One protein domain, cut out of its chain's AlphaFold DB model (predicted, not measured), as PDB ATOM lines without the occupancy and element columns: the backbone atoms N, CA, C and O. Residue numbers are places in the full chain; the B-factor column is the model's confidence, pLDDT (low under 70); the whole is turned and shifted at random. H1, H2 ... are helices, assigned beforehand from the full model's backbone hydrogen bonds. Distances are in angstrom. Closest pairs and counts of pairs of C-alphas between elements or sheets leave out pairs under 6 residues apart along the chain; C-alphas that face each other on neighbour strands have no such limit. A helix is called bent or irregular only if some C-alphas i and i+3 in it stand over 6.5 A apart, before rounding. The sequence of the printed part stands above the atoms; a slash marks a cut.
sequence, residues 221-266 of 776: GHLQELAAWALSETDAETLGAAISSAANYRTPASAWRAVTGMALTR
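AT A GLANCE: This is residues 221 to 266 of the 776 residues of the protein "Sigma70_r4 domain-containing protein" of Chloroflexi bacterium (UniProt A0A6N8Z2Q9). Three helices make a small body in which the longest, H1, is crossed by H2 over its residues 226 to 231, while the short helix H3 packs on its residues 222 to 226. A tail of six residues, 261 to 266, sticks out from this body after H3. The printed part has 46 residues with three named helices, in the order H1, H2, H3 along the chain, and no named strand; its class is all helix. It is compact, with a radius of gyration of the C-alphas of 10.0 A, and its outline is elongated, with spans of 31 by 18 by 16 A.

HOW THE PARTS SIT: The printed part begins with H1, residues 221 to 233, which touches both of the other helices, each with a part of its length alone. The next helix, H2, residues 239 to 249, follows after a tight link of five residues. H1 and H2 touch, with 8 pairs of C-alphas within 8 A, and H1 touches H2 with its residues 226 to 231 alone. Their closest C-alphas are those of Ala 230 and Ala 242, 5.1 A apart. The two helices run the same way at a steep tilt of 67 degrees, only just short of about perpendicular, and their centres are 10.1 A apart. A second tight link of five residues leads to H3, residues 255 to 260. H3 touches H1, with 9 pairs of C-alphas within 8 A, and here H1 takes part with residues 222 to 226 alone. The closest C-alphas of this pair are those of His 222 and Ala 255, 5.0 A apart. H1 and H3 run opposite ways at a steep tilt of 65 degrees, with their centres 10.9 A apart. H2 and H3 are close but not clearly touching, with 1 pair of C-alphas within 8 A, that of Ala 246 and Trp 256 at 7.0 A. The lines of H2 and H3 are about perpendicular, at 81 degrees. In the backbones of H1, H2 and H3, every pair of O of residue i and N of residue i+4 is within hydrogen-bond range.

IN THESE COORDINATES: H1 runs from Gly 221 to Glu 233, 13 residues and 18.5 A from first to last C-alpha. Its C-alpha 221 is at (153.594, 150.447, 117.910) and its C-alpha 233 at (165.011, 162.010, 109.117). H2 runs from Leu 239 to Tyr 249, 11 residues and 15.1 A from first to last C-alpha, beginning with C-alpha 239 at (157.885, 151.123, 105.098). H3, from Ala 255 to Thr 260, has 6 residues and ends with C-alpha 260 at (164.844, 143.586, 114.042). No helix is bent or irregular.

THE WHOLE: The printed part runs from residue 221 to residue 266 without a cut, inside a full chain of 776 residues. The two C-alphas farthest apart are those of Asp 235, in the link between H1 and H2, and Thr 265, at 31.5 A. The first and last printed C-alphas, of Gly 221 and Arg 266, are 15.4 A apart. Both links between named helices are tight. Residues 261 to 266 stand free, with no C-alpha 8 or more residues away along the chain within 10 A. The mean pLDDT of the printed part is 75.5; H1 has a mean of 82, H2 of 77 and H3 of 74. In this predicted model, nine printed residues have a pLDDT under 70: residues 249 to 255, of which 249 belongs to H2 and 255 to H3, and residues 263 and 266.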
ATOM      1  N   GLY A 221     152.922 149.337 117.232       75.25
ATOM      2  CA  GLY A 221     153.594 150.447 117.910       75.25
ATOM      3  C   GLY A 221     155.039 150.657 117.449       75.25
ATOM      4  O   GLY A 221     155.432 151.785 117.159       75.25
ATOM      5  N   HIS A 222     155.822 149.582 117.311       78.62
ATOM      6  CA  HIS A 222     157.213 149.687 116.854       78.62
ATOM      7  C   HIS A 222     157.333 150.094 115.377       78.62
ATOM      8  O   HIS A 222     158.213 150.882 115.031       78.62
ATOM      9  N   LEU A 223     156.439 149.610 114.506       81.31
ATOM     10  CA  LEU A 223     156.390 150.033 113.102       81.31
ATOM     11  C   LEU A 223     155.970 151.501 112.965       81.31
ATOM     12  O   LEU A 223     156.492 152.204 112.106       81.31
ATOM     13  N   GLN A 224     155.074 151.983 113.830       79.62
ATOM     14  CA  GLN A 224     154.681 153.390 113.864       79.62
ATOM     15  C   GLN A 224     155.837 154.301 114.300       79.62
ATOM     16  O   GLN A 224     156.031 155.356 113.700       79.62
ATOM     17  N   GLU A 225     156.606 153.905 115.316       82.06
ATOM     18  CA  GLU A 225     157.793 154.643 115.772       82.06
ATOM     19  C   GLU A 225     158.875 154.686 114.677       82.06
ATOM     20  O   GLU A 225     159.446 155.744 114.415       82.06
ATOM     21  N   LEU A 226     159.090 153.569 113.969       82.50
ATOM     22  CA  LEU A 226     159.998 153.500 112.821       82.50
ATOM     23  C   LEU A 226     159.536 154.392 111.659       82.50
ATOM     24  O   LEU A 226     160.345 155.121 111.090       82.50
ATOM     25  N   ALA A 227     158.245 154.360 111.318       84.06
ATOM     26  CA  ALA A 227     157.682 155.189 110.255       84.06
ATOM     27  C   ALA A 227     157.743 156.686 110.598       84.06
ATOM     28  O   ALA A 227     158.063 157.494 109.734       84.06
ATOM     29  N   ALA A 228     157.479 157.060 111.856       83.38
ATOM     30  CA  ALA A 228     157.569 158.446 112.313       83.38
ATOM     31  C   ALA A 228     158.998 158.998 112.211       83.38
ATOM     32  O   ALA A 228     159.172 160.132 111.779       83.38
ATOM     33  N   TRP A 229     160.004 158.190 112.563       86.12
ATOM     34  CA  TRP A 229     161.412 158.539 112.365       86.12
ATOM     35  C   TRP A 229     161.780 158.650 110.880       86.12
ATOM     36  O   TRP A 229     162.430 159.608 110.477       86.12
ATOM     37  N   ALA A 230     161.358 157.693 110.052       83.81
ATOM     38  CA  ALA A 230     161.707 157.697 108.636       83.81
ATOM     39  C   ALA A 230     161.126 158.922 107.915       83.81
ATOM     40  O   ALA A 230     161.837 159.559 107.147       83.81
ATOM     41  N   LEU A 231     159.887 159.303 108.236       84.12
ATOM     42  CA  LEU A 231     159.255 160.519 107.719       84.12
ATOM     43  C   LEU A 231     159.921 161.816 108.211       84.12
ATOM     44  O   LEU A 231     159.674 162.865 107.621       84.12
ATOM     45  N   SER A 232     160.697 161.782 109.302       83.00
ATOM     46  CA  SER A 232     161.358 162.975 109.853       83.00
ATOM     47  C   SER A 232     162.818 163.114 109.429       83.00
ATOM     48  O   SER A 232     163.269 164.232 109.208       83.00
ATOM     49  N   GLU A 233     163.555 162.007 109.324       81.38
ATOM     50  CA  GLU A 233     165.011 162.010 109.117       81.38
ATOM     51  C   GLU A 233     165.443 161.529 107.722       81.38
ATOM     52  O   GLU A 233     166.638 161.497 107.429       81.38
ATOM     53  N   THR A 234     164.509 161.090 106.872       81.12
ATOM     54  CA  THR A 234     164.811 160.500 105.557       81.12
ATOM     55  C   THR A 234     163.748 160.874 104.519       81.12
ATOM     56  O   THR A 234     162.642 161.259 104.880       81.12
ATOM     57  N   ASP A 235     164.038 160.664 103.233       82.19
ATOM     58  CA  ASP A 235     163.062 160.815 102.138       82.19
ATOM     59  C   ASP A 235     162.220 159.537 101.912       82.19
ATOM     60  O   ASP A 235     161.747 159.251 100.813       82.19
ATOM     61  N   ALA A 236     162.081 158.686 102.934       78.62
ATOM     62  CA  ALA A 236     161.397 157.405 102.802       78.62
ATOM     63  C   ALA A 236     159.867 157.558 102.827       78.62
ATOM     64  O   ALA A 236     159.270 157.833 103.866       78.62
ATOM     65  N   GLU A 237     159.220 157.250 101.702       80.88
ATOM     66  CA  GLU A 237     157.752 157.283 101.575       80.88
ATOM     67  C   GLU A 237     157.073 155.929 101.847       80.88
ATOM     68  O   GLU A 237     155.858 155.847 102.033       80.88
ATOM     69  N   THR A 238     157.850 154.843 101.897       84.00
ATOM     70  CA  THR A 238     157.344 153.483 102.134       84.00
ATOM     71  C   THR A 238     157.995 152.853 103.359       84.00
ATOM     72  O   THR A 238     159.138 153.154 103.702       84.00
ATOM     73  N   LEU A 239     157.304 151.899 103.996       78.06
ATOM     74  CA  LEU A 239     157.885 151.123 105.098       78.06
ATOM     75  C   LEU A 239     159.159 150.374 104.661       78.06
ATOM     76  O   LEU A 239     160.096 150.250 105.442       78.06
ATOM     77  N   GLY A 240     159.225 149.915 103.407       78.06
ATOM     78  CA  GLY A 240     160.429 149.293 102.848       78.06
ATOM     79  C   GLY A 240     161.612 150.264 102.770       78.06
ATOM     80  O   GLY A 240     162.709 149.926 103.211       78.06
ATOM     81  N   ALA A 241     161.388 151.488 102.283       78.81
ATOM     82  CA  ALA A 241     162.406 152.540 102.257       78.81
ATOM     83  C   ALA A 241     162.824 152.976 103.674       78.81
ATOM     84  O   ALA A 241     164.008 153.206 103.922       78.81
ATOM     85  N   ALA A 242     161.878 153.009 104.618       80.38
ATOM     86  CA  ALA A 242     162.132 153.302 106.026       80.38
ATOM     87  C   ALA A 242     163.037 152.244 106.679       80.38
ATOM     88  O   ALA A 242     164.019 152.584 107.334       80.38
ATOM     89  N   ILE A 243     162.749 150.956 106.457       82.12
ATOM     90  CA  ILE A 243     163.556 149.822 106.937       82.12
ATOM     91  C   ILE A 243     164.969 149.862 106.331       82.12
ATOM     92  O   ILE A 243     165.955 149.729 107.058       82.12
ATOM     93  N   SER A 244     165.086 150.091 105.021       79.75
ATOM     94  CA  SER A 244     166.380 150.211 104.333       79.75
ATOM     95  C   SER A 244     167.202 151.391 104.851       79.75
ATOM     96  O   SER A 244     168.398 151.260 105.107       79.75
ATOM     97  N   SER A 245     166.559 152.538 105.076       78.50
ATOM     98  CA  SER A 245     167.222 153.723 105.622       78.50
ATOM     99  C   SER A 245     167.658 153.500 107.072       78.50
ATOM    100  O   SER A 245     168.787 153.830 107.428       78.50
ATOM    101  N   ALA A 246     166.836 152.856 107.904       75.81
ATOM    102  CA  ALA A 246     167.202 152.519 109.283       75.81
ATOM    103  C   ALA A 246     168.422 151.585 109.360       75.81
ATOM    104  O   ALA A 246     169.292 151.762 110.220       75.81
ATOM    105  N   ALA A 247     168.521 150.623 108.436       73.50
ATOM    106  CA  ALA A 247     169.677 149.738 108.318       73.50
ATOM    107  C   ALA A 247     170.970 150.498 107.957       73.50
ATOM    108  O   ALA A 247     172.037 150.166 108.479       73.50
ATOM    109  N   ASN A 248     170.866 151.537 107.122       72.06
ATOM    110  CA  ASN A 248     172.002 152.330 106.641       72.06
ATOM    111  C   ASN A 248     172.452 153.426 107.630       72.06
ATOM    112  O   ASN A 248     173.652 153.644 107.785       72.06
ATOM    113  N   TYR A 249     171.519 154.088 108.328       64.94
ATOM    114  CA  TYR A 249     171.795 155.280 109.152       64.94
ATOM    115  C   TYR A 249     172.058 155.008 110.647       64.94
ATOM    116  O   TYR A 249     172.480 155.910 111.366       64.94
ATOM    117  N   ARG A 250     171.865 153.774 111.141       57.44
ATOM    118  CA  ARG A 250     172.065 153.399 112.564       57.44
ATOM    119  C   ARG A 250     171.380 154.347 113.588       57.44
ATOM    120  O   ARG A 250     171.981 154.679 114.609       57.44
ATOM    121  N   THR A 251     170.105 154.703 113.402       52.03
ATOM    122  CA  THR A 251     169.275 155.477 114.372       52.03
ATOM    123  C   THR A 251     167.777 155.128 114.254       52.03
ATOM    124  O   THR A 251     167.387 154.729 113.162       52.03
ATOM    125  N   PRO A 252     166.899 155.303 115.279       55.41
ATOM    126  CA  PRO A 252     167.083 155.319 116.729       55.41
ATOM    127  C   PRO A 252     166.969 153.903 117.333       55.41
ATOM    128  O   PRO A 252     166.308 152.990 116.842       55.41
ATOM    129  N   ALA A 253     167.651 153.735 118.456       59.88
ATOM    130  CA  ALA A 253     168.042 152.478 119.082       59.88
ATOM    131  C   ALA A 253     166.924 151.535 119.595       59.88
ATOM    132  O   ALA A 253     167.229 150.382 119.890       59.88
ATOM    133  N   SER A 254     165.677 151.974 119.765       65.06
ATOM    134  CA  SER A 254     164.604 151.184 120.404       65.06
ATOM    135  C   SER A 254     163.670 150.520 119.395       65.06
ATOM    136  O   SER A 254     163.598 149.294 119.374       65.06
ATOM    137  N   ALA A 255     163.001 151.298 118.538       67.44
ATOM    138  CA  ALA A 255     162.042 150.793 117.551       67.44
ATOM    139  C   ALA A 255     162.690 149.840 116.550       67.44
ATOM    140  O   ALA A 255     162.228 148.718 116.360       67.44
ATOM    141  N   TRP A 256     163.816 150.255 115.963       75.50
ATOM    142  CA  TRP A 256     164.548 149.428 115.012       75.50
ATOM    143  C   TRP A 256     165.046 148.134 115.660       75.50
ATOM    144  O   TRP A 256     164.884 147.067 115.076       75.50
ATOM    145  N   ARG A 257     165.577 148.181 116.894       73.69
ATOM    146  CA  ARG A 257     165.980 146.966 117.633       73.69
ATOM    147  C   ARG A 257     164.799 146.085 118.027       73.69
ATOM    148  O   ARG A 257     164.954 144.873 118.059       73.69
ATOM    149  N   ALA A 258     163.639 146.661 118.327       74.06
ATOM    150  CA  ALA A 258     162.438 145.901 118.650       74.06
ATOM    151  C   ALA A 258     161.853 145.199 117.416       74.06
ATOM    152  O   ALA A 258     161.445 144.049 117.526       74.06
ATOM    153  N   VAL A 259     161.874 145.847 116.243       75.69
ATOM    154  CA  VAL A 259     161.466 145.244 114.961       75.69
ATOM    155  C   VAL A 259     162.482 144.188 114.509       75.69
ATOM    156  O   VAL A 259     162.102 143.056 114.231       75.69
ATOM    157  N   THR A 260     163.779 144.513 114.489       76.25
ATOM    158  CA  THR A 260     164.844 143.586 114.042       76.25
ATOM    159  C   THR A 260     165.143 142.457 115.026       76.25
ATOM    160  O   THR A 260     165.567 141.383 114.614       76.25
ATOM    161  N   GLY A 261     164.916 142.674 116.322       73.12
ATOM    162  CA  GLY A 261     165.058 141.664 117.370       73.12
ATOM    163  C   GLY A 261     163.797 140.828 117.592       73.12
ATOM    164  O   GLY A 261     163.791 139.955 118.465       73.12
ATOM    165  N   MET A 262     162.717 141.081 116.844       78.12
ATOM    166  CA  MET A 262     161.486 140.310 116.963       78.12
ATOM    167  C   MET A 262     161.673 138.920 116.360       78.12
ATOM    168  O   MET A 262     161.938 138.765 115.170       78.12
ATOM    169  N   ALA A 263     161.495 137.886 117.181       69.88
ATOM    170  CA  ALA A 263     161.502 136.520 116.685       69.88
ATOM    171  C   ALA A 263     160.332 136.309 115.710       69.88
ATOM    172  O   ALA A 263     159.175 136.487 116.092       69.88
ATOM    173  N   LEU A 264     160.627 135.879 114.477       71.69
ATOM    174  CA  LEU A 264     159.613 135.596 113.449       71.69
ATOM    175  C   LEU A 264     158.584 134.556 113.909       71.69
ATOM    176  O   LEU A 264     157.427 134.627 113.514       71.69
ATOM    177  N   THR A 265     158.977 133.654 114.811       70.62
ATOM    178  CA  THR A 265     158.095 132.655 115.431       70.62
ATOM    179  C   THR A 265     156.974 133.254 116.284       70.62
ATOM    180  O   THR A 265     156.031 132.552 116.627       70.62
ATOM    181  N   ARG A 266     157.048 134.547 116.634       64.88
ATOM    182  CA  ARG A 266     155.940 135.286 117.266       64.88
ATOM    183  C   ARG A 266     154.917 135.808 116.258       64.88
ATOM    184  O   ARG A 266     153.821 136.172 116.663       64.88
TER     185      ARG A 266